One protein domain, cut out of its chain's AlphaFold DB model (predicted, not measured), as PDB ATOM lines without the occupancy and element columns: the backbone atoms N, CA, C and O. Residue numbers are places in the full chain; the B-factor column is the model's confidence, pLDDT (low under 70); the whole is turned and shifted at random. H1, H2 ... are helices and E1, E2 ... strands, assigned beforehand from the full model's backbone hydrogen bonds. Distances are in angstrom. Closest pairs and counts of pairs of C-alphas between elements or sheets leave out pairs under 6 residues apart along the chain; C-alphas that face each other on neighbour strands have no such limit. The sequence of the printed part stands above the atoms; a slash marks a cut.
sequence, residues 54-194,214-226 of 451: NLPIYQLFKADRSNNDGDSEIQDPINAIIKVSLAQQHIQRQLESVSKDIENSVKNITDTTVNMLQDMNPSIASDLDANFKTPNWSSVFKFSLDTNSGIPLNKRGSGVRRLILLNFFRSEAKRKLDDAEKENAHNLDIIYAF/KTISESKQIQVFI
ATOM      1  N   ASN A  54      -5.827  -9.267  16.714       73.62
ATOM      2  CA  ASN A  54      -4.969  -9.238  17.902       73.62
ATOM      3  C   ASN A  54      -4.323 -10.602  18.208       73.62
ATOM      4  O   ASN A  54      -3.555 -10.706  19.160       73.62
ATOM      5  N   LEU A  55      -4.633 -11.653  17.440       79.31
ATOM      6  CA  LEU A  55      -4.001 -12.960  17.611       79.31
ATOM      7  C   LEU A  55      -2.591 -12.981  17.003       79.31
ATOM      8  O   LEU A  55      -2.348 -12.326  15.984       79.31
ATOM      9  N   PRO A  56      -1.672 -13.779  17.575       82.06
ATOM     10  CA  PRO A  56      -0.338 -13.939  17.021       82.06
ATOM     11  C   PRO A  56      -0.389 -14.574  15.630       82.06
ATOM     12  O   PRO A  56      -1.272 -15.375  15.294       82.06
ATOM     13  N   ILE A  57       0.615 -14.262  14.817       80.94
ATOM     14  CA  ILE A  57       0.798 -14.889  13.513       80.94
ATOM     15  C   ILE A  57       1.172 -16.353  13.740       80.94
ATOM     16  O   ILE A  57       2.294 -16.661  14.123       80.94
ATOM     17  N   TYR A  58       0.246 -17.263  13.455       82.75
ATOM     18  CA  TYR A  58       0.520 -18.696  13.456       82.75
ATOM     19  C   TYR A  58       1.007 -19.172  12.082       82.75
ATOM     20  O   TYR A  58       0.399 -18.835  11.054       82.75
ATOM     21  N   GLN A  59       2.077 -19.968  12.079       79.25
ATOM     22  CA  GLN A  59       2.614 -20.642  10.902       79.25
ATOM     23  C   GLN A  59       2.961 -22.098  11.227       79.25
ATOM     24  O   GLN A  59       3.790 -22.370  12.092       79.25
ATOM     25  N   LEU A  60       2.354 -23.023  10.484       80.75
ATOM     26  CA  LEU A  60       2.583 -24.463  10.597       80.75
ATOM     27  C   LEU A  60       3.463 -24.958   9.445       80.75
ATOM     28  O   LEU A  60       3.259 -24.557   8.300       80.75
ATOM     29  N   PHE A  61       4.391 -25.856   9.762       76.75
ATOM     30  CA  PHE A  61       5.241 -26.597   8.835       76.75
ATOM     31  C   PHE A  61       5.022 -28.089   9.084       76.75
ATOM     32  O   PHE A  61       5.362 -28.584  10.156       76.75
ATOM     33  N   LYS A  62       4.423 -28.789   8.121       74.69
ATOM     34  CA  LYS A  62       4.069 -30.212   8.248       74.69
ATOM     35  C   LYS A  62       5.181 -31.135   7.739       74.69
ATOM     36  O   LYS A  62       5.921 -30.756   6.828       74.69
ATOM     37  N   ALA A  63       5.264 -32.342   8.295       66.88
ATOM     38  CA  ALA A  63       6.239 -33.361   7.903       66.88
ATOM     39  C   ALA A  63       5.770 -34.161   6.672       66.88
ATOM     40  O   ALA A  63       6.558 -34.401   5.747       66.88
ATOM     41  N   ASP A  64       4.482 -34.527   6.662       57.31
ATOM     42  CA  ASP A  64       3.839 -35.441   5.707       57.31
ATOM     43  C   ASP A  64       3.337 -34.750   4.427       57.31
ATOM     44  O   ASP A  64       2.859 -33.612   4.459       57.31
ATOM     45  N   ARG A  65       3.439 -35.439   3.275       55.56
ATOM     46  CA  ARG A  65       3.275 -34.817   1.943       55.56
ATOM     47  C   ARG A  65       2.391 -35.571   0.961       55.56
ATOM     48  O   ARG A  65       2.442 -36.789   0.840       55.56
ATOM     49  N   SER A  66       1.714 -34.788   0.122       48.78
ATOM     50  CA  SER A  66       1.235 -35.195  -1.201       48.78
ATOM     51  C   SER A  66       2.352 -35.046  -2.246       48.78
ATOM     52  O   SER A  66       2.982 -33.990  -2.307       48.78
ATOM     53  N   ASN A  67       2.573 -36.057  -3.092       45.72
ATOM     54  CA  ASN A  67       3.545 -36.060  -4.206       45.72
ATOM     55  C   ASN A  67       3.126 -35.134  -5.374       45.72
ATOM     56  O   ASN A  67       2.966 -35.575  -6.512       45.72
ATOM     57  N   ASN A  68       2.922 -33.843  -5.108       53.66
ATOM     58  CA  ASN A  68       2.404 -32.886  -6.083       53.66
ATOM     59  C   ASN A  68       3.368 -31.691  -6.200       53.66
ATOM     60  O   ASN A  68       3.903 -31.223  -5.199       53.66
ATOM     61  N   ASP A  69       3.538 -31.145  -7.410       45.09
ATOM     62  CA  ASP A  69       4.452 -30.024  -7.736       45.09
ATOM     63  C   ASP A  69       4.169 -28.697  -6.980       45.09
ATOM     64  O   ASP A  69       4.964 -27.752  -7.047       45.09
ATOM     65  N   GLY A  70       3.048 -28.617  -6.253       52.12
ATOM     66  CA  GLY A  70       2.672 -27.531  -5.337       52.12
ATOM     67  C   GLY A  70       3.146 -27.762  -3.898       52.12
ATOM     68  O   GLY A  70       2.393 -27.507  -2.966       52.12
ATOM     69  N   ASP A  71       4.349 -28.313  -3.730       55.47
ATOM     70  CA  ASP A  71       4.856 -28.797  -2.442       55.47
ATOM     71  C   ASP A  71       4.993 -27.653  -1.413       55.47
ATOM     72  O   ASP A  71       5.703 -26.663  -1.639       55.47
ATOM     73  N   SER A  72       4.294 -27.789  -0.281       55.72
ATOM     74  CA  SER A  72       4.146 -26.735   0.729       55.72
ATOM     75  C   SER A  72       5.448 -26.466   1.494       55.72
ATOM     76  O   SER A  72       5.640 -25.387   2.033       55.72
ATOM     77  N   GLU A  73       6.425 -27.373   1.437       53.50
ATOM     78  CA  GLU A  73       7.702 -27.243   2.149       53.50
ATOM     79  C   GLU A  73       8.520 -25.990   1.775       53.50
ATOM     80  O   GLU A  73       9.286 -25.477   2.587       53.50
ATOM     81  N   ILE A  74       8.380 -25.492   0.543       55.72
ATOM     82  CA  ILE A  74       9.042 -24.251   0.095       55.72
ATOM     83  C   ILE A  74       8.079 -23.072   0.132       55.72
ATOM     84  O   ILE A  74       8.497 -21.946   0.401       55.72
ATOM     85  N   GLN A  75       6.798 -23.318  -0.144       61.12
ATOM     86  CA  GLN A  75       5.797 -22.263  -0.157       61.12
ATOM     87  C   GLN A  75       5.487 -21.771   1.252       61.12
ATOM     88  O   GLN A  75       5.410 -20.568   1.437       61.12
ATOM     89  N   ASP A  76       5.379 -22.644   2.251       65.31
ATOM     90  CA  ASP A  76       5.038 -22.271   3.628       65.31
ATOM     91  C   ASP A  76       6.072 -21.316   4.249       65.31
ATOM     92  O   ASP A  76       5.663 -20.285   4.784       65.31
ATOM     93  N   PRO A  77       7.396 -21.543   4.120       62.81
ATOM     94  CA  PRO A  77       8.400 -20.590   4.597       62.81
ATOM     95  C   PRO A  77       8.341 -19.253   3.858       62.81
ATOM     96  O   PRO A  77       8.402 -18.196   4.476       62.81
ATOM     97  N   ILE A  78       8.189 -19.282   2.534       65.12
ATOM     98  CA  ILE A  78       8.110 -18.070   1.710       65.12
ATOM     99  C   ILE A  78       6.836 -17.277   2.022       65.12
ATOM    100  O   ILE A  78       6.876 -16.059   2.183       65.12
ATOM    101  N   ASN A  79       5.707 -17.960   2.162       70.00
ATOM    102  CA  ASN A  79       4.431 -17.371   2.541       70.00
ATOM    103  C   ASN A  79       4.498 -16.799   3.956       70.00
ATOM    104  O   ASN A  79       3.944 -15.729   4.196       70.00
ATOM    105  N   ALA A  80       5.218 -17.453   4.873       67.62
ATOM    106  CA  ALA A  80       5.488 -16.915   6.199       67.62
ATOM    107  C   ALA A  80       6.289 -15.610   6.112       67.62
ATOM    108  O   ALA A  80       5.892 -14.624   6.727       67.62
ATOM    109  N   ILE A  81       7.348 -15.561   5.291       66.88
ATOM    110  CA  ILE A  81       8.127 -14.335   5.036       66.88
ATOM    111  C   ILE A  81       7.225 -13.222   4.517       66.88
ATOM    112  O   ILE A  81       7.263 -12.104   5.032       66.88
ATOM    113  N   ILE A  82       6.403 -13.522   3.511       71.44
ATOM    114  CA  ILE A  82       5.480 -12.559   2.912       71.44
ATOM    115  C   ILE A  82       4.497 -12.063   3.974       71.44
ATOM    116  O   ILE A  82       4.340 -10.859   4.140       71.44
ATOM    117  N   LYS A  83       3.887 -12.963   4.748       73.75
ATOM    118  CA  LYS A  83       2.918 -12.624   5.796       73.75
ATOM    119  C   LYS A  83       3.537 -11.757   6.893       73.75
ATOM    120  O   LYS A  83       2.956 -10.740   7.259       73.75
ATOM    121  N   VAL A  84       4.725 -12.122   7.377       71.62
ATOM    122  CA  VAL A  84       5.466 -11.353   8.389       71.62
ATOM    123  C   VAL A  84       5.867  -9.985   7.841       71.62
ATOM    124  O   VAL A  84       5.755  -8.997   8.559       71.62
ATOM    125  N   SER A  85       6.286  -9.907   6.577       71.00
ATOM    126  CA  SER A  85       6.651  -8.640   5.928       71.00
ATOM    127  C   SER A  85       5.431  -7.731   5.764       71.00
ATOM    128  O   SER A  85       5.461  -6.579   6.183       71.00
ATOM    129  N   LEU A  86       4.320  -8.257   5.240       75.69
ATOM    130  CA  LEU A  86       3.071  -7.509   5.052       75.69
ATOM    131  C   LEU A  86       2.482  -6.979   6.364       75.69
ATOM    132  O   LEU A  86       1.856  -5.923   6.363       75.69
ATOM    133  N   ALA A  87       2.698  -7.685   7.476       74.19
ATOM    134  CA  ALA A  87       2.247  -7.263   8.800       74.19
ATOM    135  C   ALA A  87       3.080  -6.109   9.399       74.19
ATOM    136  O   ALA A  87       2.724  -5.561  10.443       74.19
ATOM    137  N   GLN A  88       4.200  -5.720   8.779       73.75
ATOM    138  CA  GLN A  88       5.010  -4.609   9.272       73.75
ATOM    139  C   GLN A  88       4.294  -3.272   9.047       73.75
ATOM    140  O   GLN A  88       3.896  -2.938   7.932       73.75
ATOM    141  N   GLN A  89       4.215  -2.447  10.098       73.06
ATOM    142  CA  GLN A  89       3.464  -1.182  10.088       73.06
ATOM    143  C   GLN A  89       3.853  -0.213   8.960       73.06
ATOM    144  O   GLN A  89       3.031   0.589   8.522       73.06
ATOM    145  N   HIS A  90       5.115  -0.205   8.522       77.44
ATOM    146  CA  HIS A  90       5.536   0.677   7.432       77.44
ATOM    147  C   HIS A  90       5.018   0.190   6.069       77.44
ATOM    148  O   HIS A  90       4.579   1.015   5.271       77.44
ATOM    149  N   ILE A  91       4.998  -1.129   5.838       79.50
ATOM    150  CA  ILE A  91       4.467  -1.747   4.615       79.50
ATOM    151  C   ILE A  91       2.950  -1.583   4.568       79.50
ATOM    152  O   ILE A  91       2.409  -1.158   3.550       79.50
ATOM    153  N   GLN A  92       2.262  -1.823   5.686       78.94
ATOM    154  CA  GLN A  92       0.810  -1.667   5.765       78.94
ATOM    155  C   GLN A  92       0.360  -0.242   5.402       78.94
ATOM    156  O   GLN A  92      -0.528  -0.074   4.568       78.94
ATOM    157  N   ARG A  93       1.042   0.789   5.925       81.38
ATOM    158  CA  ARG A  93       0.766   2.196   5.580       81.38
ATOM    159  C   ARG A  93       0.931   2.491   4.087       81.38
ATOM    160  O   ARG A  93       0.141   3.239   3.516       81.38
ATOM    161  N   GLN A  94       1.944   1.912   3.444       84.62
ATOM    162  CA  GLN A  94       2.153   2.077   2.002       84.62
ATOM    163  C   GLN A  94       1.049   1.388   1.191       84.62
ATOM    164  O   GLN A  94       0.510   1.984   0.261       84.62
ATOM    165  N   LEU A  95       0.673   0.162   1.566       84.38
ATOM    166  CA  LEU A  95      -0.382  -0.598   0.892       84.38
ATOM    167  C   LEU A  95      -1.763   0.057   1.026       84.38
ATOM    168  O   LEU A  95      -2.560   0.011   0.087       84.38
ATOM    169  N   GLU A  96      -2.044   0.692   2.163       83.75
ATOM    170  CA  GLU A  96      -3.255   1.493   2.368       83.75
ATOM    171  C   GLU A  96      -3.285   2.715   1.444       83.75
ATOM    172  O   GLU A  96      -4.305   2.966   0.800       83.75
ATOM    173  N   SER A  97      -2.162   3.431   1.308       85.56
ATOM    174  CA  SER A  97      -2.048   4.554   0.365       85.56
ATOM    175  C   SER A  97      -2.309   4.104  -1.071       85.56
ATOM    176  O   SER A  97      -3.141   4.691  -1.758       85.56
ATOM    177  N   VAL A  98      -1.658   3.018  -1.503       84.75
ATOM    178  CA  VAL A  98      -1.829   2.468  -2.857       84.75
ATOM    179  C   VAL A  98      -3.271   2.021  -3.094       84.75
ATOM    180  O   VAL A  98      -3.829   2.290  -4.155       84.75
ATOM    181  N   SER A  99      -3.901   1.372  -2.107       83.56
ATOM    182  CA  SER A  99      -5.311   0.964  -2.201       83.56
ATOM    183  C   SER A  99      -6.223   2.170  -2.415       83.56
ATOM    184  O   SER A  99      -7.098   2.128  -3.276       83.56
ATOM    185  N   LYS A 100      -5.979   3.259  -1.676       84.88
ATOM    186  CA  LYS A 100      -6.761   4.494  -1.765       84.88
ATOM    187  C   LYS A 100      -6.597   5.192  -3.115       84.88
ATOM    188  O   LYS A 100      -7.573   5.688  -3.672       84.88
ATOM    189  N   ASP A 101      -5.386   5.200  -3.665       85.00
ATOM    190  CA  ASP A 101      -5.120   5.779  -4.986       85.00
ATOM    191  C   ASP A 101      -5.811   4.983  -6.103       85.00
ATOM    192  O   ASP A 101      -6.419   5.569  -7.004       85.00
ATOM    193  N   ILE A 102      -5.782   3.646  -6.018       82.69
ATOM    194  CA  ILE A 102      -6.497   2.765  -6.952       82.69
ATOM    195  C   ILE A 102      -8.010   2.976  -6.840       82.69
ATOM    196  O   ILE A 102      -8.674   3.130  -7.863       82.69
ATOM    197  N   GLU A 103      -8.551   3.022  -5.623       82.75
ATOM    198  CA  GLU A 103      -9.979   3.246  -5.375       82.75
ATOM    199  C   GLU A 103     -10.449   4.580  -5.969       82.75
ATOM    200  O   GLU A 103     -11.430   4.609  -6.711       82.75
ATOM    201  N   ASN A 104      -9.701   5.666  -5.745       84.75
ATOM    202  CA  ASN A 104     -10.000   6.974  -6.331       84.75
ATOM    203  C   ASN A 104      -9.967   6.947  -7.867       84.75
ATOM    204  O   ASN A 104     -10.838   7.524  -8.517       84.75
ATOM    205  N   SER A 105      -8.977   6.274  -8.458       82.69
ATOM    206  CA  SER A 105      -8.844   6.163  -9.914       82.69
ATOM    207  C   SER A 105     -10.008   5.388 -10.538       82.69
ATOM    208  O   SER A 105     -10.628   5.853 -11.494       82.69
ATOM    209  N   VAL A 106     -10.357   4.235  -9.957       80.31
ATOM    210  CA  VAL A 106     -11.492   3.425 -10.420       80.31
ATOM    211  C   VAL A 106     -12.795   4.193 -10.243       80.31
ATOM    212  O   VAL A 106     -13.584   4.234 -11.180       80.31
ATOM    213  N   LYS A 107     -12.990   4.866  -9.102       82.69
ATOM    214  CA  LYS A 107     -14.173   5.694  -8.859       82.69
ATOM    215  C   LYS A 107     -14.335   6.777  -9.923       82.69
ATOM    216  O   LYS A 107     -15.413   6.896 -10.486       82.69
ATOM    217  N   ASN A 108     -13.266   7.488 -10.281       82.75
ATOM    218  CA  ASN A 108     -13.324   8.505 -11.336       82.75
ATOM    219  C   ASN A 108     -13.768   7.919 -12.690       82.75
ATOM    220  O   ASN A 108     -14.558   8.534 -13.410       82.75
ATOM    221  N   ILE A 109     -13.282   6.723 -13.041       80.44
ATOM    222  CA  ILE A 109     -13.679   6.025 -14.274       80.44
ATOM    223  C   ILE A 109     -15.140   5.574 -14.186       80.44
ATOM    224  O   ILE A 109     -15.897   5.760 -15.142       80.44
ATOM    225  N   THR A 110     -15.554   5.002 -13.055       78.69
ATOM    226  CA  THR A 110     -16.931   4.551 -12.830       78.69
ATOM    227  C   THR A 110     -17.904   5.720 -12.866       78.69
ATOM    228  O   THR A 110     -18.874   5.635 -13.607       78.69
ATOM    229  N   ASP A 111     -17.615   6.829 -12.185       81.94
ATOM    230  CA  ASP A 111     -18.439   8.043 -12.193       81.94
ATOM    231  C   ASP A 111     -18.577   8.593 -13.620       81.94
ATOM    232  O   ASP A 111     -19.675   8.913 -14.072       81.94
ATOM    233  N   THR A 112     -17.481   8.619 -14.388       80.88
ATOM    234  CA  THR A 112     -17.514   9.011 -15.808       80.88
ATOM    235  C   THR A 112     -18.397   8.071 -16.634       80.88
ATOM    236  O   THR A 112     -19.190   8.523 -17.456       80.88
ATOM    237  N   THR A 113     -18.290   6.762 -16.402       79.81
ATOM    238  CA  THR A 113     -19.042   5.738 -17.143       79.81
ATOM    239  C   THR A 113     -20.528   5.756 -16.787       79.81
ATOM    240  O   THR A 113     -21.365   5.641 -17.677       79.81
ATOM    241  N   VAL A 114     -20.864   5.933 -15.506       80.12
ATOM    242  CA  VAL A 114     -22.242   6.073 -15.022       80.12
ATOM    243  C   VAL A 114     -22.869   7.336 -15.601       80.12
ATOM    244  O   VAL A 114     -23.974   7.244 -16.120       80.12
ATOM    245  N   ASN A 115     -22.149   8.464 -15.631       80.19
ATOM    246  CA  ASN A 115     -22.629   9.690 -16.276       80.19
ATOM    247  C   ASN A 115     -22.918   9.475 -17.775       80.19
ATOM    248  O   ASN A 115     -23.991   9.836 -18.247       80.19
ATOM    249  N   MET A 116     -22.017   8.813 -18.513       78.94
ATOM    250  CA  MET A 116     -22.253   8.468 -19.927       78.94
ATOM    251  C   MET A 116     -23.441   7.507 -20.114       78.94
ATOM    252  O   MET A 116     -24.194   7.618 -21.079       78.94
ATOM    253  N   LEU A 117     -23.629   6.556 -19.194       76.62
ATOM    254  CA  LEU A 117     -24.774   5.643 -19.184       76.62
ATOM    255  C   LEU A 117     -26.081   6.355 -18.842       76.62
ATOM    256  O   LEU A 117     -27.125   5.961 -19.351       76.62
ATOM    257  N   GLN A 118     -26.036   7.392 -18.013       78.75
ATOM    258  CA  GLN A 118     -27.199   8.172 -17.607       78.75
ATOM    259  C   GLN A 118     -27.806   8.928 -18.794       78.75
ATOM    260  O   GLN A 118     -29.030   8.997 -18.903       78.75
ATOM    261  N   ASP A 119     -26.965   9.380 -19.730       78.38
ATOM    262  CA  ASP A 119     -27.390   9.979 -21.000       78.38
ATOM    263  C   ASP A 119     -28.068   8.964 -21.942       78.38
ATOM    264  O   ASP A 119     -28.927   9.330 -22.746       78.38
ATOM    265  N   MET A 120     -27.705   7.678 -21.853       74.81
ATOM    266  CA  MET A 120     -28.219   6.619 -22.734       74.81
ATOM    267  C   MET A 120     -29.417   5.857 -22.150       74.81
ATOM    268  O   MET A 120     -30.339   5.494 -22.883       74.81
ATOM    269  N   ASN A 121     -29.399   5.559 -20.850       75.69
ATOM    270  CA  ASN A 121     -30.440   4.821 -20.141       75.69
ATOM    271  C   ASN A 121     -30.446   5.164 -18.631       75.69
ATOM    272  O   ASN A 121     -29.761   4.509 -17.834       75.69
ATOM    273  N   PRO A 122     -31.278   6.137 -18.211       74.69
ATOM    274  CA  PRO A 122     -31.339   6.604 -16.825       74.69
ATOM    275  C   PRO A 122     -31.744   5.524 -15.814       74.69
ATOM    276  O   PRO A 122     -31.307   5.568 -14.670       74.69
ATOM    277  N   SER A 123     -32.558   4.549 -16.238       71.50
ATOM    278  CA  SER A 123     -33.061   3.474 -15.372       71.50
ATOM    279  C   SER A 123     -31.976   2.477 -14.973       71.50
ATOM    280  O   SER A 123     -32.098   1.855 -13.926       71.50
ATOM    281  N   ILE A 124     -30.952   2.283 -15.808       69.19
ATOM    282  CA  ILE A 124     -29.847   1.356 -15.518       69.19
ATOM    283  C   ILE A 124     -28.781   2.060 -14.674       69.19
ATOM    284  O   ILE A 124     -28.221   1.460 -13.761       69.19
ATOM    285  N   ALA A 125     -28.525   3.342 -14.947       69.12
ATOM    286  CA  ALA A 125     -27.550   4.139 -14.208       69.12
ATOM    287  C   ALA A 125     -27.919   4.312 -12.722       69.12
ATOM    288  O   ALA A 125     -27.028   4.310 -11.877       69.12
ATOM    289  N   SER A 126     -29.213   4.414 -12.388       67.81
ATOM    290  CA  SER A 126     -29.683   4.571 -11.002       67.81
ATOM    291  C   SER A 126     -29.506   3.332 -10.116       67.81
ATOM    292  O   SER A 126     -29.553   3.466  -8.896       67.81
ATOM    293  N   ASP A 127     -29.290   2.156 -10.711       66.50
ATOM    294  CA  ASP A 127     -29.143   0.873 -10.003       66.50
ATOM    295  C   ASP A 127     -27.671   0.420  -9.866       66.50
ATOM    296  O   ASP A 127     -27.388  -0.664  -9.351       66.50
ATOM    297  N   LEU A 128     -26.712   1.230 -10.330       64.75
ATOM    298  CA  LEU A 128     -25.282   0.917 -10.297       64.75
ATOM    299  C   LEU A 128     -24.612   1.495  -9.043       64.75
ATOM    300  O   LEU A 128     -24.492   2.707  -8.896       64.75
ATOM    301  N   ASP A 129     -24.114   0.612  -8.172       61.44
ATOM    302  CA  ASP A 129     -23.326   0.974  -6.989       61.44
ATOM    303  C   ASP A 129     -21.934   0.323  -7.032       61.44
ATOM    304  O   ASP A 129     -21.781  -0.880  -7.283       61.44
ATOM    305  N   ALA A 130     -20.897   1.127  -6.795       61.28
ATOM    306  CA  ALA A 130     -19.505   0.705  -6.871       61.28
ATOM    307  C   ALA A 130     -19.030   0.196  -5.504       61.28
ATOM    308  O   ALA A 130     -18.610   0.962  -4.640       61.28
ATOM    309  N   ASN A 131     -19.066  -1.123  -5.312       63.09
ATOM    310  CA  ASN A 131     -18.598  -1.751  -4.078       63.09
ATOM    311  C   ASN A 131     -17.128  -2.180  -4.175       63.09
ATOM    312  O   ASN A 131     -16.792  -3.156  -4.853       63.09
ATOM    313  N   PHE A 132     -16.254  -1.491  -3.439       63.66
ATOM    314  CA  PHE A 132     -14.837  -1.832  -3.338       63.66
ATOM    315  C   PHE A 132     -14.591  -2.874  -2.244       63.66
ATOM    316  O   PHE A 132     -14.978  -2.710  -1.088       63.66
ATOM    317  N   LYS A 133     -13.918  -3.969  -2.609       67.88
ATOM    318  CA  LYS A 133     -13.404  -4.950  -1.647       67.88
ATOM    319  C   LYS A 133     -11.948  -4.643  -1.336       67.88
ATOM    320  O   LYS A 133     -11.170  -4.360  -2.244       67.88
ATOM    321  N   THR A 134     -11.568  -4.778  -0.071       65.94
ATOM    322  CA  THR A 134     -10.171  -4.684   0.355       65.94
ATOM    323  C   THR A 134      -9.315  -5.738  -0.360       65.94
ATOM    324  O   THR A 134      -9.676  -6.921  -0.362       65.94
ATOM    325  N   PRO A 135      -8.189  -5.344  -0.984       69.31
ATOM    326  CA  PRO A 135      -7.344  -6.271  -1.723       69.31
ATOM    327  C   PRO A 135      -6.637  -7.259  -0.787       69.31
ATOM    328  O   PRO A 135      -6.090  -6.893   0.253       69.31
ATOM    329  N   ASN A 136      -6.615  -8.534  -1.182       73.56
ATOM    330  CA  ASN A 136      -5.861  -9.567  -0.479       73.56
ATOM    331  C   ASN A 136      -4.396  -9.566  -0.944       73.56
ATOM    332  O   ASN A 136      -4.016 -10.316  -1.850       73.56
ATOM    333  N   TRP A 137      -3.569  -8.725  -0.320       75.44
ATOM    334  CA  TRP A 137      -2.171  -8.526  -0.712       75.44
ATOM    335  C   TRP A 137      -1.322  -9.801  -0.706       75.44
ATOM    336  O   TRP A 137      -0.473  -9.958  -1.582       75.44
ATOM    337  N   SER A 138      -1.582 -10.765   0.183       66.94
ATOM    338  CA  SER A 138      -0.813 -12.018   0.207       66.94
ATOM    339  C   SER A 138      -1.017 -12.880  -1.042       66.94
ATOM    340  O   SER A 138      -0.173 -13.710  -1.349       66.94
ATOM    341  N   SER A 139      -2.117 -12.688  -1.781       67.19
ATOM    342  CA  SER A 139      -2.360 -13.379  -3.059       67.19
ATOM    343  C   SER A 139      -1.642 -12.732  -4.251       67.19
ATOM    344  O   SER A 139      -1.427 -13.386  -5.276       67.19
ATOM    345  N   VAL A 140      -1.270 -11.455  -4.113       69.94
ATOM    346  CA  VAL A 140      -0.607 -10.655  -5.151       69.94
ATOM    347  C   VAL A 140       0.897 -10.923  -5.157       69.94
ATOM    348  O   VAL A 140       1.495 -11.064  -6.221       69.94
ATOM    349  N   PHE A 141       1.510 -11.048  -3.977       66.25
ATOM    350  CA  PHE A 141       2.932 -11.355  -3.855       66.25
ATOM    351  C   PHE A 141       3.183 -12.856  -4.036       66.25
ATOM    352  O   PHE A 141       2.935 -13.655  -3.138       66.25
ATOM    353  N   LYS A 142       3.701 -13.243  -5.207       62.19
ATOM    354  CA  LYS A 142       4.191 -14.601  -5.489       62.19
ATOM    355  C   LYS A 142       5.711 -14.568  -5.587       62.19
ATOM    356  O   LYS A 142       6.248 -13.859  -6.433       62.19
ATOM    357  N   PHE A 143       6.399 -15.321  -4.734       61.44
ATOM    358  CA  PHE A 143       7.860 -15.377  -4.709       61.44
ATOM    359  C   PHE A 143       8.348 -16.775  -5.109       61.44
ATOM    360  O   PHE A 143       7.879 -17.781  -4.578       61.44
ATOM    361  N   SER A 144       9.288 -16.830  -6.054       56.97
ATOM    362  CA  SER A 144       9.951 -18.053  -6.514       56.97
ATOM    363  C   SER A 144      11.467 -17.887  -6.426       56.97
ATOM    364  O   SER A 144      12.015 -16.868  -6.835       56.97
ATOM    365  N   LEU A 145      12.149 -18.898  -5.886       55.69
ATOM    366  CA  LEU A 145      13.609 -18.988  -5.883       55.69
ATOM    367  C   LEU A 145      14.048 -19.915  -7.012       55.69
ATOM    368  O   LEU A 145      13.820 -21.127  -6.951       55.69
ATOM    369  N   ASP A 146      14.699 -19.343  -8.017       53.03
ATOM    370  CA  ASP A 146      15.331 -20.095  -9.092       53.03
ATOM    371  C   ASP A 146      16.823 -20.271  -8.822       53.03
ATOM    372  O   ASP A 146      17.488 -19.449  -8.192       53.03
ATOM    373  N   THR A 147      17.360 -21.391  -9.290       55.06
ATOM    374  CA  THR A 147      18.792 -21.682  -9.214       55.06
ATOM    375  C   THR A 147      19.432 -21.446 -10.577       55.06
ATOM    376  O   THR A 147      18.786 -21.652 -11.602       55.06
ATOM    377  N   ASN A 148      20.730 -21.126 -10.609       51.97
ATOM    378  CA  ASN A 148      21.491 -20.921 -11.855       51.97
ATOM    379  C   ASN A 148      21.462 -22.129 -12.822       51.97
ATOM    380  O   ASN A 148      21.878 -22.009 -13.966       51.97
ATOM    381  N   SER A 149      20.985 -23.296 -12.373       56.62
ATOM    382  CA  SER A 149      20.822 -24.514 -13.181       56.62
ATOM    383  C   SER A 149      19.481 -24.601 -13.929       56.62
ATOM    384  O   SER A 149      19.226 -25.624 -14.557       56.62
ATOM    385  N   GLY A 150      18.590 -23.607 -13.813       56.25
ATOM    386  CA  GLY A 150      17.279 -23.606 -14.482       56.25
ATOM    387  C   GLY A 150      16.257 -24.600 -13.911       56.25
ATOM    388  O   GLY A 150      15.214 -24.817 -14.519       56.25
ATOM    389  N   ILE A 151      16.537 -25.212 -12.754       55.69
ATOM    390  CA  ILE A 151      15.598 -26.091 -12.043       55.69
ATOM    391  C   ILE A 151      14.960 -25.284 -10.905       55.69
ATOM    392  O   ILE A 151      15.676 -24.944  -9.949       55.69
ATOM    393  N   PRO A 152      13.644 -25.008 -10.981       59.53
ATOM    394  CA  PRO A 152      12.894 -24.364  -9.915       59.53
ATOM    395  C   PRO A 152      13.040 -25.108  -8.591       59.53
ATOM    396  O   PRO A 152      13.098 -26.343  -8.555       59.53
ATOM    397  N   LEU A 153      13.092 -24.374  -7.480       60.56
ATOM    398  CA  LEU A 153      13.309 -24.974  -6.166       60.56
ATOM    399  C   LEU A 153      12.230 -26.010  -5.794       60.56
ATOM    400  O   LEU A 153      12.541 -27.045  -5.200       60.56
ATOM    401  N   ASN A 154      10.984 -25.800  -6.231       55.56
ATOM    402  CA  ASN A 154       9.875 -26.747  -6.062       55.56
ATOM    403  C   ASN A 154      10.060 -28.065  -6.822       55.56
ATOM    404  O   ASN A 154       9.332 -29.007  -6.547       55.56
ATOM    405  N   LYS A 155      11.066 -28.194  -7.692       60.16
ATOM    406  CA  LYS A 155      11.436 -29.451  -8.368       60.16
ATOM    407  C   LYS A 155      12.734 -30.075  -7.842       60.16
ATOM    408  O   LYS A 155      13.213 -31.065  -8.384       60.16
ATOM    409  N   ARG A 156      13.335 -29.500  -6.793       63.41
ATOM    410  CA  ARG A 156      14.559 -30.015  -6.155       63.41
ATOM    411  C   ARG A 156      14.233 -31.057  -5.085       63.41
ATOM    412  O   ARG A 156      13.174 -31.015  -4.475       63.41
ATOM    413  N   GLY A 157      15.178 -31.959  -4.814       59.31
ATOM    414  CA  GLY A 157      15.037 -32.959  -3.756       59.31
ATOM    415  C   GLY A 157      14.828 -32.335  -2.372       59.31
ATOM    416  O   GLY A 157      15.366 -31.273  -2.055       59.31
ATOM    417  N   SER A 158      14.076 -33.047  -1.540       61.38
ATOM    418  CA  SER A 158      13.655 -32.666  -0.187       61.38
ATOM    419  C   SER A 158      14.792 -32.112   0.705       61.38
ATOM    420  O   SER A 158      14.604 -31.139   1.430       61.38
ATOM    421  N   GLY A 159      16.025 -32.623   0.584       58.81
ATOM    422  CA  GLY A 159      17.189 -32.104   1.323       58.81
ATOM    423  C   GLY A 159      17.574 -30.650   0.996       58.81
ATOM    424  O   GLY A 159      17.911 -29.888   1.900       58.81
ATOM    425  N   VAL A 160      17.476 -30.220  -0.271       64.31
ATOM    426  CA  VAL A 160      17.806 -28.837  -0.691       64.31
ATOM    427  C   VAL A 160      16.782 -27.845  -0.142       64.31
ATOM    428  O   VAL A 160      17.138 -26.761   0.316       64.31
ATOM    429  N   ARG A 161      15.508 -28.236  -0.148       65.81
ATOM    430  CA  ARG A 161      14.397 -27.418   0.345       65.81
ATOM    431  C   ARG A 161      14.529 -27.152   1.841       65.81
ATOM    432  O   ARG A 161      14.469 -26.004   2.274       65.81
ATOM    433  N   ARG A 162      14.849 -28.191   2.613       66.31
ATOM    434  CA  ARG A 162      15.109 -28.064   4.051       66.31
ATOM    435  C   ARG A 162      16.378 -27.275   4.378       66.31
ATOM    436  O   ARG A 162      16.413 -26.595   5.395       66.31
ATOM    437  N   LEU A 163      17.415 -27.318   3.536       66.81
ATOM    438  CA  LEU A 163      18.578 -26.436   3.705       66.81
ATOM    439  C   LEU A 163      18.198 -24.965   3.529       66.81
ATOM    440  O   LEU A 163      18.725 -24.110   4.236       66.81
ATOM    441  N   ILE A 164      17.282 -24.650   2.616       70.25
ATOM    442  CA  ILE A 164      16.775 -23.282   2.460       70.25
ATOM    443  C   ILE A 164      15.935 -22.881   3.666       70.25
ATOM    444  O   ILE A 164      16.140 -21.790   4.186       70.25
ATOM    445  N   LEU A 165      15.093 -23.783   4.173       69.62
ATOM    446  CA  LEU A 165      14.356 -23.568   5.416       69.62
ATOM    447  C   LEU A 165      15.289 -23.281   6.603       69.62
ATOM    448  O   LEU A 165      15.108 -22.299   7.319       69.62
ATOM    449  N   LEU A 166      16.336 -24.096   6.766       69.19
ATOM    450  CA  LEU A 166      17.366 -23.896   7.782       69.19
ATOM    451  C   LEU A 166      18.025 -22.521   7.634       69.19
ATOM    452  O   LEU A 166      18.166 -21.794   8.611       69.19
ATOM    453  N   ASN A 167      18.435 -22.148   6.420       67.62
ATOM    454  CA  ASN A 167      19.092 -20.863   6.194       67.62
ATOM    455  C   ASN A 167      18.142 -19.672   6.371       67.62
ATOM    456  O   ASN A 167      18.589 -18.627   6.836       67.62
ATOM    457  N   PHE A 168      16.851 -19.834   6.080       74.44
ATOM    458  CA  PHE A 168      15.835 -18.837   6.396       74.44
ATOM    459  C   PHE A 168      15.775 -18.578   7.905       74.44
ATOM    460  O   PHE A 168      15.982 -17.444   8.332       74.44
ATOM    461  N   PHE A 169      15.603 -19.619   8.725       70.69
ATOM    462  CA  PHE A 169      15.551 -19.440  10.179       70.69
ATOM    463  C   PHE A 169      16.866 -18.951  10.768       70.69
ATOM    464  O   PHE A 169      16.855 -18.157  11.701       70.69
ATOM    465  N   ARG A 170      18.006 -19.348  10.194       67.38
ATOM    466  CA  ARG A 170      19.305 -18.773  10.567       67.38
ATOM    467  C   ARG A 170      19.383 -17.285  10.246       67.38
ATOM    468  O   ARG A 170      19.945 -16.530  11.032       67.38
ATOM    469  N   SER A 171      18.836 -16.862   9.109       70.94
ATOM    470  CA  SER A 171      18.768 -15.448   8.740       70.94
ATOM    471  C   SER A 171      17.829 -14.671   9.661       70.94
ATOM    472  O   SER A 171      18.176 -13.565  10.057       70.94
ATOM    473  N   GLU A 172      16.679 -15.235  10.035       69.50
ATOM    474  CA  GLU A 172      15.765 -14.628  11.014       69.50
ATOM    475  C   GLU A 172      16.407 -14.527  12.401       69.50
ATOM    476  O   GLU A 172      16.370 -13.462  13.011       69.50
ATOM    477  N   ALA A 173      17.060 -15.594  12.868       65.81
ATOM    478  CA  ALA A 173      17.816 -15.605  14.120       65.81
ATOM    479  C   ALA A 173      18.890 -14.516  14.128       65.81
ATOM    480  O   ALA A 173      18.998 -13.750  15.082       65.81
ATOM    481  N   LYS A 174      19.649 -14.405  13.033       66.00
ATOM    482  CA  LYS A 174      20.672 -13.373  12.887       66.00
ATOM    483  C   LYS A 174      20.068 -11.970  12.870       66.00
ATOM    484  O   LYS A 174      20.525 -11.127  13.629       66.00
ATOM    485  N   ARG A 175      19.022 -11.734  12.066       70.00
ATOM    486  CA  ARG A 175      18.331 -10.436  12.028       70.00
ATOM    487  C   ARG A 175      17.862 -10.031  13.423       70.00
ATOM    488  O   ARG A 175      17.987  -8.874  13.779       70.00
ATOM    489  N   LYS A 176      17.377 -10.978  14.229       65.25
ATOM    490  CA  LYS A 176      16.942 -10.716  15.607       65.25
ATOM    491  C   LYS A 176      18.077 -10.336  16.545       65.25
ATOM    492  O   LYS A 176      17.893  -9.421  17.339       65.25
ATOM    493  N   LEU A 177      19.225 -10.999  16.446       62.06
ATOM    494  CA  LEU A 177      20.418 -10.601  17.196       62.06
ATOM    495  C   LEU A 177      20.863  -9.183  16.801       62.06
ATOM    496  O   LEU A 177      21.156  -8.381  17.679       62.06
ATOM    497  N   ASP A 178      20.826  -8.863  15.504       65.44
ATOM    498  CA  ASP A 178      21.182  -7.538  14.977       65.44
ATOM    499  C   ASP A 178      20.134  -6.452  15.348       65.44
ATOM    500  O   ASP A 178      20.469  -5.283  15.540       65.44
ATOM    501  N   ASP A 179      18.853  -6.824  15.453       65.00
ATOM    502  CA  ASP A 179      17.732  -5.935  15.791       65.00
ATOM    503  C   ASP A 179      17.578  -5.715  17.305       65.00
ATOM    504  O   ASP A 179      17.051  -4.681  17.711       65.00
ATOM    505  N   ALA A 180      18.056  -6.635  18.153       58.16
ATOM    506  CA  ALA A 180      18.038  -6.491  19.614       58.16
ATOM    507  C   ALA A 180      18.843  -5.272  20.108       58.16
ATOM    508  O   ALA A 180      18.595  -4.767  21.200       58.16
ATOM    509  N   GLU A 181      19.764  -4.759  19.285       53.47
ATOM    510  CA  GLU A 181      20.526  -3.529  19.537       53.47
ATOM    511  C   GLU A 181      19.747  -2.243  19.187       53.47
ATOM    512  O   GLU A 181      20.199  -1.136  19.485       53.47
ATOM    513  N   LYS A 182      18.564  -2.353  18.565       56.41
ATOM    514  CA  LYS A 182      17.722  -1.221  18.155       56.41
ATOM    515  C   LYS A 182      16.367  -1.316  18.855       56.41
ATOM    516  O   LYS A 182      15.531  -2.133  18.489       56.41
ATOM    517  N   GLU A 183      16.106  -0.416  19.805       49.25
ATOM    518  CA  GLU A 183      14.911  -0.368  20.682       49.25
ATOM    519  C   GLU A 183      13.525  -0.293  19.983       49.25
ATOM    520  O   GLU A 183      12.516  -0.101  20.650       49.25
ATOM    521  N   ASN A 184      13.419  -0.447  18.658       46.97
ATOM    522  CA  ASN A 184      12.172  -0.259  17.902       46.97
ATOM    523  C   ASN A 184      11.864  -1.329  16.838       46.97
ATOM    524  O   ASN A 184      11.025  -1.106  15.962       46.97
ATOM    525  N   ALA A 185      12.503  -2.498  16.876       50.00
ATOM    526  CA  ALA A 185      12.320  -3.515  15.843       50.00
ATOM    527  C   ALA A 185      11.540  -4.742  16.355       50.00
ATOM    528  O   ALA A 185      12.124  -5.675  16.894       50.00
ATOM    529  N   HIS A 186      10.224  -4.748  16.087       52.91
ATOM    530  CA  HIS A 186       9.240  -5.853  16.157       52.91
ATOM    531  C   HIS A 186       8.181  -5.795  17.280       52.91
ATOM    532  O   HIS A 186       8.409  -6.241  18.397       52.91
ATOM    533  N   ASN A 187       6.958  -5.399  16.895       58.59
ATOM    534  CA  ASN A 187       5.717  -5.479  17.691       58.59
ATOM    535  C   ASN A 187       4.797  -6.654  17.288       58.59
ATOM    536  O   ASN A 187       3.599  -6.610  17.549       58.59
ATOM    537  N   LEU A 188       5.302  -7.661  16.570       67.25
ATOM    538  CA  LEU A 188       4.469  -8.757  16.061       67.25
ATOM    539  C   LEU A 188       4.754 -10.039  16.833       67.25
ATOM    540  O   LEU A 188       5.883 -10.529  16.777       67.25
ATOM    541  N   ASP A 189       3.721 -10.580  17.473       82.00
ATOM    542  CA  ASP A 189       3.763 -11.890  18.113       82.00
ATOM    543  C   ASP A 189       3.601 -12.996  17.059       82.00
ATOM    544  O   ASP A 189       2.702 -12.947  16.213       82.00
ATOM    545  N   ILE A 190       4.489 -13.989  17.082       83.25
ATOM    546  CA  ILE A 190       4.583 -15.054  16.079       83.25
ATOM    547  C   ILE A 190       4.686 -16.412  16.774       83.25
ATOM    548  O   ILE A 190       5.473 -16.597  17.700       83.25
ATOM    549  N   ILE A 191       3.932 -17.390  16.277       88.06
ATOM    550  CA  ILE A 191       4.011 -18.793  16.680       88.06
ATOM    551  C   ILE A 191       4.414 -19.626  15.462       88.06
ATOM    552  O   ILE A 191       3.656 -19.742  14.495       88.06
ATOM    553  N   TYR A 192       5.589 -20.241  15.532       86.69
ATOM    554  CA  TYR A 192       6.040 -21.242  14.571       86.69
ATOM    555  C   TYR A 192       5.770 -22.645  15.115       86.69
ATOM    556  O   TYR A 192       6.151 -22.948  16.241       86.69
ATOM    557  N   ALA A 193       5.143 -23.510  14.322       89.25
ATOM    558  CA  ALA A 193       4.900 -24.908  14.666       89.25
ATOM    559  C   ALA A 193       5.504 -25.828  13.604       89.25
ATOM    560  O   ALA A 193       5.160 -25.719  12.429       89.25
ATOM    561  N   PHE A 194       6.391 -26.730  14.014       85.44
ATOM    562  CA  PHE A 194       7.071 -27.681  13.141       85.44
ATOM    563  C   PHE A 194       6.688 -29.106  13.501       85.44
ATOM    564  O   PHE A 194       6.805 -29.519  14.654       85.44
ATOM    565  N   LYS A 214      16.102 -22.335  19.046       86.19
ATOM    566  CA  LYS A 214      16.383 -21.774  20.372       86.19
ATOM    567  C   LYS A 214      16.672 -20.282  20.278       86.19
ATOM    568  O   LYS A 214      16.004 -19.513  20.960       86.19
ATOM    569  N   THR A 215      17.577 -19.877  19.386       83.56
ATOM    570  CA  THR A 215      17.945 -18.463  19.225       83.56
ATOM    571  C   THR A 215      16.741 -17.590  18.871       83.56
ATOM    572  O   THR A 215      16.558 -16.541  19.477       83.56
ATOM    573  N   ILE A 216      15.868 -18.005  17.942       81.81
ATOM    574  CA  ILE A 216      14.665 -17.201  17.641       81.81
ATOM    575  C   ILE A 216      13.669 -17.173  18.810       81.81
ATOM    576  O   ILE A 216      12.997 -16.163  18.992       81.81
ATOM    577  N   SER A 217      13.590 -18.245  19.609       86.00
ATOM    578  CA  SER A 217      12.687 -18.342  20.767       86.00
ATOM    579  C   SER A 217      13.133 -17.530  21.989       86.00
ATOM    580  O   SER A 217      12.369 -17.387  22.937       86.00
ATOM    581  N   GLU A 218      14.347 -16.969  21.983       83.69
ATOM    582  CA  GLU A 218      14.803 -16.036  23.028       83.69
ATOM    583  C   GLU A 218      14.026 -14.705  22.988       83.69
ATOM    584  O   GLU A 218      13.950 -13.984  23.986       83.69
ATOM    585  N   SER A 219      13.409 -14.374  21.848       79.50
ATOM    586  CA  SER A 219      12.531 -13.211  21.707       79.50
ATOM    587  C   SER A 219      11.188 -13.460  22.395       79.50
ATOM    588  O   SER A 219      10.496 -14.428  22.096       79.50
ATOM    589  N   LYS A 220      10.756 -12.523  23.250       80.44
ATOM    590  CA  LYS A 220       9.463 -12.600  23.959       80.44
ATOM    591  C   LYS A 220       8.244 -12.667  23.029       80.44
ATOM    592  O   LYS A 220       7.191 -13.115  23.461       80.44
ATOM    593  N   GLN A 221       8.391 -12.204  21.789       80.62
ATOM    594  CA  GLN A 221       7.340 -12.172  20.774       80.62
ATOM    595  C   GLN A 221       7.305 -13.441  19.908       80.62
ATOM    596  O   GLN A 221       6.452 -13.554  19.035       80.62
ATOM    597  N   ILE A 222       8.241 -14.384  20.075       85.69
ATOM    598  CA  ILE A 222       8.334 -15.575  19.223       85.69
ATOM    599  C   ILE A 222       8.196 -16.834  20.072       85.69
ATOM    600  O   ILE A 222       8.980 -17.078  20.984       85.69
ATOM    601  N   GLN A 223       7.243 -17.685  19.704       89.44
ATOM    602  CA  GLN A 223       7.094 -19.023  20.262       89.44
ATOM    603  C   GLN A 223       7.363 -20.077  19.190       89.44
ATOM    604  O   GLN A 223       6.899 -19.962  18.055       89.44
ATOM    605  N   VAL A 224       8.098 -21.124  19.560       90.69
ATOM    606  CA  VAL A 224       8.392 -22.256  18.680       90.69
ATOM    607  C   VAL A 224       7.846 -23.539  19.298       90.69
ATOM    608  O   VAL A 224       8.209 -23.897  20.415       90.69
ATOM    609  N   PHE A 225       7.002 -24.241  18.548       93.12
ATOM    610  CA  PHE A 225       6.548 -25.595  18.835       93.12
ATOM    611  C   PHE A 225       7.202 -26.568  17.867       93.12
ATOM    612  O   PHE A 225       7.257 -26.312  16.664       93.12
ATOM    613  N   ILE A 226       7.654 -27.703  18.389       91.00
ATOM    614  CA  ILE A 226       8.094 -28.832  17.576       91.00
ATOM    615  C   ILE A 226       7.392 -30.101  18.059       91.00
ATOM    616  O   ILE A 226       7.198 -30.274  19.264       91.00
TER     617      ILE A 226
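Overview. This is residues 54 to 194 and 214 to 226 of the 451 residues of the protein "ATP-binding protein" of Weissella fabalis (UniProt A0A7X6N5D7). A long arm, H2 with the short H3 at its tip, leads away from a small body, in which a three-stranded sheet has H1 over one face and H5 side by side with H1. From the tip the chain folds back to the body at H4. The printed part has 154 residues with six named helices and three named strands, in the order E1 H1 H2 H3 H4 H5 E2 H6 E3; the sheet, E1 E2 E3, is parallel. It is mostly helix and only just loose, close to extended: radius of gyration of the C-alphas 22.1 A, spans 67 by 43 by 29 A.

Arrangement. Start at E1, residues 57 to 61, parallel to its neighbour E2, residues 190 to 194; N 59 and O 191, 2.9 A, are within hydrogen-bond range. E3, residues 222 to 226, is parallel to E2, with N 225 and O 192 at 2.8 A. H1, residues 72 to 86, is over E1, height over the sheet 9.3 A; their closest C-alphas, Gln 59 and Ala 80, are 6.7 A apart. H2, residues 89 to 120, is about perpendicular to H1, at 85 degrees. H3, residues 122 to 125, touches H2 residues 114 to 118; closest C-alphas Gln 118 and Ala 125, 5.3 A. H4, residues 137 to 140, touches H1; closest C-alphas Lys 83 and Ser 138, 6.7 A. H5, residues 158 to 179, touches H1 residues 73 to 77 at a shallow tilt of 23 degrees, the same way; closest C-alphas Ile 74 and Arg 161, 6.2 A. H6, residues 214 to 217, touches H5 residues 169 to 176, closest C-alphas Ala 173 and Ile 216, 5.0 A, and only grazes the sheet. E1, H1 to H5 and E2 form a strand-helix-strand unit, parallel neighbour strands with helices between. In H5 every O i to N i+4 pair is within hydrogen-bond range; H1 has 10 of 11, H2 27 of 28, and H3, H4 and H6 are too short.

Along the chain. Find C-alpha 57 at (0.798, -14.889, 13.513), where E1 begins. From C-alpha 89, H2 runs 46.3 A to C-alpha 120 at (-28.219, 6.619, -22.734). H1 is 19.7 A and H5 31.4 A long. E3 ends at C-alpha 226, (8.094, -28.832, 17.576).

Size, cuts and confidence. The two C-alphas farthest apart, Met 120 and Lys 214, are 68.2 A apart. Residues 195 to 213 are not printed; C-alphas 194 and 214 are 13.2 A apart. The links H3 to H4 and H4 to H5 are long. In this predicted model 76 printed residues have pLDDT under 70, among them 63 to 78 and 138 to 163.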